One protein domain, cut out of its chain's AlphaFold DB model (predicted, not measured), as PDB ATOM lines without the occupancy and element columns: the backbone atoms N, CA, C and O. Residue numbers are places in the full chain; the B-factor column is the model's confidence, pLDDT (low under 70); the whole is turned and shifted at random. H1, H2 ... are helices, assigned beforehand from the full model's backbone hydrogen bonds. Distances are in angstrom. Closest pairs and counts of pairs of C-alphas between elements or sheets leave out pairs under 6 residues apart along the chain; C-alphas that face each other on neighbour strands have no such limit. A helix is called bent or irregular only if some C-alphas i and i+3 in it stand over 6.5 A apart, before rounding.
ATOM      1  N   LYS A   6       6.712  89.452 -26.540       50.19
ATOM      2  CA  LYS A   6       7.582  90.045 -25.501       50.19
ATOM      3  C   LYS A   6       8.405  89.013 -24.735       50.19
ATOM      4  O   LYS A   6       9.472  89.352 -24.240       50.19
ATOM      5  N   ASP A   7       7.928  87.773 -24.658       52.28
ATOM      6  CA  ASP A   7       8.618  86.692 -23.952       52.28
ATOM      7  C   ASP A   7       9.685  86.017 -24.832       52.28
ATOM      8  O   ASP A   7      10.555  85.317 -24.316       52.28
ATOM      9  N   ASN A   8       9.634  86.235 -26.155       50.94
ATOM     10  CA  ASN A   8      10.544  85.632 -27.136       50.94
ATOM     11  C   ASN A   8      11.613  86.599 -27.678       50.94
ATOM     12  O   ASN A   8      12.577  86.142 -28.290       50.94
ATOM     13  N   PHE A   9      11.475  87.908 -27.444       58.78
ATOM     14  CA  PHE A   9      12.406  88.931 -27.931       58.78
ATOM     15  C   PHE A   9      12.979  89.783 -26.803       58.78
ATOM     16  O   PHE A   9      12.314  90.060 -25.807       58.78
ATOM     17  N   SER A  10      14.230  90.221 -26.965       64.69
ATOM     18  CA  SER A  10      14.868  91.110 -25.997       64.69
ATOM     19  C   SER A  10      14.163  92.469 -25.960       64.69
ATOM     20  O   SER A  10      13.608  92.940 -26.954       64.69
ATOM     21  N   LEU A  11      14.235  93.150 -24.815       68.50
ATOM     22  CA  LEU A  11      13.786  94.545 -24.710       68.50
ATOM     23  C   LEU A  11      14.518  95.459 -25.708       68.50
ATOM     24  O   LEU A  11      13.959  96.461 -26.141       68.50
ATOM     25  N   GLU A  12      15.739  95.092 -26.105       70.81
ATOM     26  CA  GLU A  12      16.526  95.796 -27.122       70.81
ATOM     27  C   GLU A  12      15.907  95.688 -28.522       70.81
ATOM     28  O   GLU A  12      15.970  96.645 -29.282       70.81
ATOM     29  N   PHE A  13      15.262  94.564 -28.851       75.06
ATOM     30  CA  PHE A  13      14.546  94.388 -30.117       75.06
ATOM     31  C   PHE A  13      13.272  95.241 -30.183       75.06
ATOM     32  O   PHE A  13      12.970  95.875 -31.196       75.06
ATOM     33  N   TRP A  14      12.520  95.268 -29.083       79.38
ATOM     34  CA  TRP A  14      11.274  96.023 -29.005       79.38
ATOM     35  C   TRP A  14      11.498  97.528 -28.921       79.38
ATOM     36  O   TRP A  14      10.766  98.279 -29.562       79.38
ATOM     37  N   GLY A  15      12.520  97.963 -28.184       83.38
ATOM     38  CA  GLY A  15      12.803  99.373 -27.942       83.38
ATOM     39  C   GLY A  15      11.975  99.971 -26.804       83.38
ATOM     40  O   GLY A  15      11.237  99.283 -26.092       83.38
ATOM     41  N   ASN A  16      12.123 101.281 -26.597       86.19
ATOM     42  CA  ASN A  16      11.496 101.991 -25.484       86.19
ATOM     43  C   ASN A  16      10.276 102.796 -25.941       86.19
ATOM     44  O   ASN A  16      10.410 103.916 -26.426       86.19
ATOM     45  N   LEU A  17       9.082 102.261 -25.690       85.25
ATOM     46  CA  LEU A  17       7.807 102.910 -26.008       85.25
ATOM     47  C   LEU A  17       7.667 104.332 -25.434       85.25
ATOM     48  O   LEU A  17       7.014 105.178 -26.037       85.25
ATOM     49  N   TYR A  18       8.273 104.612 -24.279       86.25
ATOM     50  CA  TYR A  18       8.173 105.923 -23.632       86.25
ATOM     51  C   TYR A  18       9.127 106.964 -24.221       86.25
ATOM     52  O   TYR A  18       8.982 108.151 -23.933       86.25
ATOM     53  N   ASN A  19      10.115 106.532 -25.002       87.94
ATOM     54  CA  ASN A  19      11.076 107.416 -25.645       87.94
ATOM     55  C   ASN A  19      11.507 106.847 -27.009       87.94
ATOM     56  O   ASN A  19      12.664 106.439 -27.144       87.94
ATOM     57  N   PRO A  20      10.583 106.790 -27.986       88.75
ATOM     58  CA  PRO A  20      10.894 106.338 -29.334       88.75
ATOM     59  C   PRO A  20      11.803 107.343 -30.043       88.75
ATOM     60  O   PRO A  20      11.611 108.559 -29.932       88.75
ATOM     61  N   GLU A  21      12.749 106.842 -30.826       90.81
ATOM     62  CA  GLU A  21      13.529 107.650 -31.752       90.81
ATOM     63  C   GLU A  21      12.808 107.733 -33.102       90.81
ATOM     64  O   GLU A  21      12.463 106.719 -33.711       90.81
ATOM     65  N   ILE A  22      12.568 108.957 -33.584       91.44
ATOM     66  CA  ILE A  22      12.011 109.164 -34.921       91.44
ATOM     67  C   ILE A  22      13.153 109.284 -35.924       91.44
ATOM     68  O   ILE A  22      13.853 110.297 -35.960       91.44
ATOM     69  N   THR A  23      13.324 108.255 -36.746       86.44
ATOM     70  CA  THR A  23      14.464 108.099 -37.652       86.44
ATOM     71  C   THR A  23      14.059 107.408 -38.956       86.44
ATOM     72  O   THR A  23      13.054 106.701 -39.026       86.44
ATOM     73  N   ASP A  24      14.832 107.619 -40.016       85.12
ATOM     74  CA  ASP A  24      14.688 106.915 -41.291       85.12
ATOM     75  C   ASP A  24      15.302 105.502 -41.265       85.12
ATOM     76  O   ASP A  24      14.991 104.685 -42.132       85.12
ATOM     77  N   MET A  25      16.111 105.190 -40.245       82.38
ATOM     78  CA  MET A  25      16.768 103.891 -40.046       82.38
ATOM     79  C   MET A  25      16.446 103.282 -38.668       82.38
ATOM     80  O   MET A  25      17.350 103.090 -37.847       82.38
ATOM     81  N   PRO A  26      15.168 102.980 -38.378       85.88
ATOM     82  CA  PRO A  26      14.760 102.460 -37.078       85.88
ATOM     83  C   PRO A  26      15.429 101.115 -36.778       85.88
ATOM     84  O   PRO A  26      15.439 100.218 -37.618       85.88
ATOM     85  N   GLN A  27      15.972 100.979 -35.566       81.62
ATOM     86  CA  GLN A  27      16.631  99.749 -35.098       81.62
ATOM     87  C   GLN A  27      15.725  98.896 -34.201       81.62
ATOM     88  O   GLN A  27      16.025  97.731 -33.952       81.62
ATOM     89  N   THR A  28      14.614  99.464 -33.726       84.50
ATOM     90  CA  THR A  28      13.650  98.787 -32.851       84.50
ATOM     91  C   THR A  28      12.242  98.828 -33.439       84.50
ATOM     92  O   THR A  28      11.923  99.683 -34.273       84.50
ATOM     93  N   VAL A  29      11.372  97.910 -33.003       84.75
ATOM     94  CA  VAL A  29       9.965  97.889 -33.447       84.75
ATOM     95  C   VAL A  29       9.258  99.192 -33.066       84.75
ATOM     96  O   VAL A  29       8.533  99.766 -33.880       84.75
ATOM     97  N   VAL A  30       9.487  99.680 -31.843       89.56
ATOM     98  CA  VAL A  30       8.930 100.945 -31.354       89.56
ATOM     99  C   VAL A  30       9.334 102.108 -32.264       89.56
ATOM    100  O   VAL A  30       8.459 102.859 -32.700       89.56
ATOM    101  N   ASP A  31      10.620 102.227 -32.599       90.19
ATOM    102  CA  ASP A  31      11.114 103.311 -33.457       90.19
ATOM    103  C   ASP A  31      10.524 103.204 -34.860       90.19
ATOM    104  O   ASP A  31      10.128 104.213 -35.439       90.19
ATOM    105  N   ALA A  32      10.398 101.990 -35.401       89.88
ATOM    106  CA  ALA A  32       9.832 101.769 -36.728       89.88
ATOM    107  C   ALA A  32       8.363 102.203 -36.807       89.88
ATOM    108  O   ALA A  32       7.963 102.890 -37.751       89.88
ATOM    109  N   VAL A  33       7.561 101.845 -35.802       90.81
ATOM    110  CA  VAL A  33       6.146 102.228 -35.732       90.81
ATOM    111  C   VAL A  33       6.000 103.735 -35.512       90.81
ATOM    112  O   VAL A  33       5.209 104.384 -36.201       90.81
ATOM    113  N   ALA A  34       6.783 104.316 -34.600       91.31
ATOM    114  CA  ALA A  34       6.755 105.750 -34.330       91.31
ATOM    115  C   ALA A  34       7.199 106.569 -35.557       91.31
ATOM    116  O   ALA A  34       6.547 107.546 -35.931       91.31
ATOM    117  N   SER A  35       8.249 106.120 -36.241       91.75
ATOM    118  CA  SER A  35       8.777 106.741 -37.457       91.75
ATOM    119  C   SER A  35       7.811 106.621 -38.634       91.75
ATOM    120  O   SER A  35       7.662 107.574 -39.397       91.75
ATOM    121  N   MET A  36       7.073 105.509 -38.758       90.25
ATOM    122  CA  MET A  36       6.045 105.343 -39.794       90.25
ATOM    123  C   MET A  36       4.973 106.430 -39.716       90.25
ATOM    124  O   MET A  36       4.599 106.986 -40.747       90.25
ATOM    125  N   LYS A  37       4.512 106.767 -38.506       88.25
ATOM    126  CA  LYS A  37       3.516 107.826 -38.301       88.25
ATOM    127  C   LYS A  37       3.979 109.174 -38.864       88.25
ATOM    128  O   LYS A  37       3.158 109.934 -39.369       88.25
ATOM    129  N   GLN A  38       5.276 109.470 -38.779       88.25
ATOM    130  CA  GLN A  38       5.843 110.743 -39.224       88.25
ATOM    131  C   GLN A  38       6.255 110.733 -40.701       88.25
ATOM    132  O   GLN A  38       5.930 111.664 -41.434       88.25
ATOM    133  N   PHE A  39       6.976 109.704 -41.144       89.88
ATOM    134  CA  PHE A  39       7.552 109.657 -42.489       89.88
ATOM    135  C   PHE A  39       6.621 109.038 -43.533       89.88
ATOM    136  O   PHE A  39       6.851 109.207 -44.727       89.88
ATOM    137  N   ASN A  40       5.570 108.328 -43.113       90.19
ATOM    138  CA  ASN A  40       4.618 107.694 -44.019       90.19
ATOM    139  C   ASN A  40       3.163 107.842 -43.526       90.19
ATOM    140  O   ASN A  40       2.516 106.851 -43.166       90.19
ATOM    141  N   PRO A  41       2.632 109.082 -43.509       91.00
ATOM    142  CA  PRO A  41       1.297 109.364 -42.989       91.00
ATOM    143  C   PRO A  41       0.199 108.629 -43.763       91.00
ATOM    144  O   PRO A  41      -0.720 108.110 -43.146       91.00
ATOM    145  N   GLU A  42       0.323 108.475 -45.084       93.50
ATOM    146  CA  GLU A  42      -0.656 107.730 -45.888       93.50
ATOM    147  C   GLU A  42      -0.756 106.261 -45.446       93.50
ATOM    148  O   GLU A  42      -1.849 105.711 -45.292       93.50
ATOM    149  N   ARG A  43       0.385 105.610 -45.186       90.69
ATOM    150  CA  ARG A  43       0.399 104.235 -44.674       90.69
ATOM    151  C   ARG A  43      -0.204 104.148 -43.275       90.69
ATOM    152  O   ARG A  43      -0.920 103.188 -42.998       90.69
ATOM    153  N   TRP A  44       0.057 105.134 -42.420       93.12
ATOM    154  CA  TRP A  44      -0.546 105.224 -41.090       93.12
ATOM    155  C   TRP A  44      -2.070 105.396 -41.157       93.12
ATOM    156  O   TRP A  44      -2.806 104.696 -40.464       93.12
ATOM    157  N   GLU A  45      -2.556 106.277 -42.031       95.31
ATOM    158  CA  GLU A  45      -3.983 106.525 -42.241       95.31
ATOM    159  C   GLU A  45      -4.708 105.284 -42.768       95.31
ATOM    160  O   GLU A  45      -5.749 104.889 -42.232       95.31
ATOM    161  N   ASN A  46      -4.135 104.631 -43.781       94.88
ATOM    162  CA  ASN A  46      -4.678 103.386 -44.318       94.88
ATOM    163  C   ASN A  46      -4.673 102.277 -43.257       94.88
ATOM    164  O   ASN A  46      -5.670 101.583 -43.103       94.88
ATOM    165  N   MET A  47      -3.606 102.149 -42.459       93.38
ATOM    166  CA  MET A  47      -3.553 101.191 -41.350       93.38
ATOM    167  C   MET A  47      -4.659 101.448 -40.320       93.38
ATOM    168  O   MET A  47      -5.360 100.511 -39.929       93.38
ATOM    169  N   ALA A  48      -4.854 102.704 -39.910       94.25
ATOM    170  CA  ALA A  48      -5.894 103.078 -38.957       94.25
ATOM    171  C   ALA A  48      -7.287 102.671 -39.448       94.25
ATOM    172  O   ALA A  48      -8.051 102.068 -38.694       94.25
ATOM    173  N   ARG A  49      -7.589 102.932 -40.725       94.44
ATOM    174  CA  ARG A  49      -8.886 102.610 -41.324       94.44
ATOM    175  C   ARG A  49      -9.063 101.113 -41.571       94.44
ATOM    176  O   ARG A  49     -10.081 100.551 -41.178       94.44
ATOM    177  N   ASP A  50      -8.092 100.486 -42.222       94.19
ATOM    178  CA  ASP A  50      -8.264  99.172 -42.842       94.19
ATOM    179  C   ASP A  50      -7.948  98.024 -41.869       94.19
ATOM    180  O   ASP A  50      -8.562  96.963 -41.955       94.19
ATOM    181  N   ILE A  51      -7.029  98.237 -40.917       88.75
ATOM    182  CA  ILE A  51      -6.630  97.223 -39.924       88.75
ATOM    183  C   ILE A  51      -7.317  97.467 -38.577       88.75
ATOM    184  O   ILE A  51      -7.802  96.524 -37.952       88.75
ATOM    185  N   PHE A  52      -7.372  98.723 -38.125       91.50
ATOM    186  CA  PHE A  52      -7.880  99.068 -36.790       91.50
ATOM    187  C   PHE A  52      -9.325  99.578 -36.781       91.50
ATOM    188  O   PHE A  52      -9.905  99.716 -35.703       91.50
ATOM    189  N   GLY A  53      -9.918  99.873 -37.942       93.06
ATOM    190  CA  GLY A  53     -11.279 100.407 -38.032       93.06
ATOM    191  C   GLY A  53     -11.478 101.722 -37.265       93.06
ATOM    192  O   GLY A  53     -12.582 102.005 -36.803       93.06
ATOM    193  N   THR A  54     -10.414 102.508 -37.085       94.44
ATOM    194  CA  THR A  54     -10.405 103.756 -36.310       94.44
ATOM    195  C   THR A  54      -9.918 104.932 -37.156       94.44
ATOM    196  O   THR A  54      -9.453 104.764 -38.283       94.44
ATOM    197  N   SER A  55     -10.049 106.148 -36.626       94.81
ATOM    198  CA  SER A  55      -9.508 107.333 -37.289       94.81
ATOM    199  C   SER A  55      -7.986 107.433 -37.077       94.81
ATOM    200  O   SER A  55      -7.491 107.008 -36.027       94.81
ATOM    201  N   PRO A  56      -7.226 108.005 -38.027       92.94
ATOM    202  CA  PRO A  56      -5.764 108.098 -37.936       92.94
ATOM    203  C   PRO A  56      -5.254 108.798 -36.668       92.94
ATOM    204  O   PRO A  56      -4.203 108.439 -36.136       92.94
ATOM    205  N   GLU A  57      -6.015 109.763 -36.148       94.06
ATOM    206  CA  GLU A  57      -5.690 110.537 -34.944       94.06
ATOM    207  C   GLU A  57      -5.901 109.739 -33.654       94.06
ATOM    208  O   GLU A  57      -5.340 110.082 -32.614       94.06
ATOM    209  N   ARG A  58      -6.728 108.691 -33.715       94.12
ATOM    210  CA  ARG A  58      -7.002 107.778 -32.601       94.12
ATOM    211  C   ARG A  58      -6.081 106.566 -32.593       94.12
ATOM    212  O   ARG A  58      -6.038 105.879 -31.580       94.12
ATOM    213  N   LEU A  59      -5.376 106.292 -33.691       92.88
ATOM    214  CA  LEU A  59      -4.370 105.239 -33.727       92.88
ATOM    215  C   LEU A  59      -3.137 105.696 -32.932       92.88
ATOM    216  O   LEU A  59      -2.578 106.771 -33.184       92.88
ATOM    217  N   THR A  60      -2.706 104.877 -31.973       93.00
ATOM    218  CA  THR A  60      -1.484 105.111 -31.190       93.00
ATOM    219  C   THR A  60      -0.417 104.071 -31.511       93.00
ATOM    220  O   THR A  60      -0.704 103.019 -32.083       93.00
ATOM    221  N   VAL A  61       0.830 104.377 -31.150       89.25
ATOM    222  CA  VAL A  61       1.949 103.435 -31.293       89.25
ATOM    223  C   VAL A  61       1.685 102.185 -30.453       89.25
ATOM    224  O   VAL A  61       1.894 101.084 -30.951       89.25
ATOM    225  N   GLU A  62       1.143 102.328 -29.237       90.56
ATOM    226  CA  GLU A  62       0.793 101.186 -28.382       90.56
ATOM    227  C   GLU A  62      -0.184 100.230 -29.056       90.56
ATOM    228  O   GLU A  62       0.072  99.033 -29.088       90.56
ATOM    229  N   MET A  63      -1.261 100.751 -29.652       91.00
ATOM    230  CA  MET A  63      -2.255  99.919 -30.337       91.00
ATOM    231  C   MET A  63      -1.629  99.109 -31.475       91.00
ATOM    232  O   MET A  63      -1.981  97.950 -31.692       91.00
ATOM    233  N   VAL A  64      -0.693  99.715 -32.212       89.56
ATOM    234  CA  VAL A  64       0.015  99.029 -33.295       89.56
ATOM    235  C   VAL A  64       0.933  97.941 -32.749       89.56
ATOM    236  O   VAL A  64       0.939  96.839 -33.290       89.56
ATOM    237  N   LEU A  65       1.654  98.207 -31.659       86.94
ATOM    238  CA  LEU A  65       2.516  97.213 -31.017       86.94
ATOM    239  C   LEU A  65       1.711  96.043 -30.443       86.94
ATOM    240  O   LEU A  65       2.060  94.897 -30.701       86.94
ATOM    241  N   GLU A  66       0.592  96.311 -29.767       85.31
ATOM    242  CA  GLU A  66      -0.329  95.273 -29.289       85.31
ATOM    243  C   GLU A  66      -0.827  94.398 -30.449       85.31
ATOM    244  O   GLU A  66      -0.858  93.174 -30.344       85.31
ATOM    245  N   LYS A  67      -1.136  94.996 -31.606       83.88
ATOM    246  CA  LYS A  67      -1.548  94.236 -32.794       83.88
ATOM    247  C   LYS A  67      -0.419  93.405 -33.401       83.88
ATOM    248  O   LYS A  67      -0.662  92.296 -33.883       83.88
ATOM    249  N   ILE A  68       0.808  93.922 -33.402       80.00
ATOM    250  CA  ILE A  68       1.997  93.167 -33.821       80.00
ATOM    251  C   ILE A  68       2.176  91.960 -32.892       80.00
ATOM    252  O   ILE A  68       2.348  90.845 -33.379       80.00
ATOM    253  N   GLU A  69       2.036  92.159 -31.579       74.81
ATOM    254  CA  GLU A  69       2.076  91.100 -30.564       74.81
ATOM    255  C   GLU A  69       1.002  90.028 -30.782       74.81
ATOM    256  O   GLU A  69       1.307  88.838 -30.748       74.81
ATOM    257  N   GLU A  70      -0.237  90.434 -31.070       71.88
ATOM    258  CA  GLU A  70      -1.344  89.518 -31.370       71.88
ATOM    259  C   GLU A  70      -1.114  88.684 -32.636       71.88
ATOM    260  O   GLU A  70      -1.592  87.552 -32.725       71.88
ATOM    261  N   THR A  71      -0.431  89.246 -33.636       68.06
ATOM    262  CA  THR A  71      -0.270  88.609 -34.951       68.06
ATOM    263  C   THR A  71       0.991  87.750 -35.069       68.06
ATOM    264  O   THR A  71       1.047  86.938 -35.984       68.06
ATOM    265  N   ASN A  72       1.955  87.852 -34.140       60.91
ATOM    266  CA  ASN A  72       3.077  86.911 -33.947       60.91
ATOM    267  C   ASN A  72       3.850  86.510 -35.229       60.91
ATOM    268  O   ASN A  72       4.181  85.342 -35.413       60.91
ATOM    269  N   THR A  73       4.121  87.454 -36.141       57.03
ATOM    270  CA  THR A  73       4.614  87.131 -37.503       57.03
ATOM    271  C   THR A  73       6.084  87.455 -37.792       57.03
ATOM    272  O   THR A  73       6.619  86.969 -38.789       57.03
TER     273      THR A  73
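AT A GLANCE: This is residues 6 to 73 of the 98 residues of an uncharacterized protein of Peptococcaceae bacterium CEB3 (UniProt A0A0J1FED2). Picture an angular, all-helix fold built on H2: H3 turns off its far end as a corner, and H4 starts near Ala 34 of H2 and runs away from it at a steep angle, so that H3 and H4 stand apart like two arms. A short helix, H1, meets the beginning of H2, and the long loop of residues 15 to 28 goes out and folds back between the two. The printed part has 68 residues with four named helices, in the order H1, H2, H3, H4, and no named strand. It is compact, with a radius of gyration of the C-alphas of 11.8 A, and its C-alphas span 31 by 25 by 19 A.

HOW THE PARTS SIT: Look first at H2, residues 29 to 39, the hub, which touches the three other helices. H4, residues 61 to 71, touches it at a steep tilt of 54 degrees, opposite ways; their closest C-alphas are those of Ala 34 and Val 61, 6.1 A apart. H3, residues 41 to 50, and H2 touch only at the corner by their link, where the closest C-alphas, of Lys 37 and Trp 44, are 5.6 A apart. These two run opposite ways at a steep tilt of 69 degrees, only just short of about perpendicular. H1, residues 11 to 14, only just touches H2, with 3 pairs of C-alphas within 8 A; the closest, of Trp 14 and Val 29, are 5.0 A apart. H3 and H4 are apart, and H1 is apart from both. Read the backbone N and O atoms next: in H3 and H4 every O i to N i+4 pair is within hydrogen-bond range, in H2 6 of 7 are, and H1 is too short for such a pair.

IN THESE COORDINATES: Find C-alpha 29 at (9.965, 97.889, -33.447); from there H2 runs 15.0 A to C-alpha 39 at (7.552, 109.657, -42.489). H3 measures 14.0 A from C-alpha 41 to C-alpha 50. H4 covers 15.4 A from C-alpha 61 to C-alpha 71, which is at (-0.270, 88.609, -34.951). The four residues of H1 span 5.2 A from C-alpha 11 to C-alpha 14. No helix is bent or irregular.

THE WHOLE: The C-alphas of Asp 7 and Glu 42 are the two farthest apart, at 31.8 A. The printed part, residues 6 to 73, has no cut. The link from H1 to H2 is long, with 14 residues; H3 to H4 is short, with 10, and H2 to H3 is tight, with 1. Check the B-factor column for the model's confidence: the mean pLDDT of the printed part is 84.5, and residues 6 to 11 and 71 to 73 are under 70.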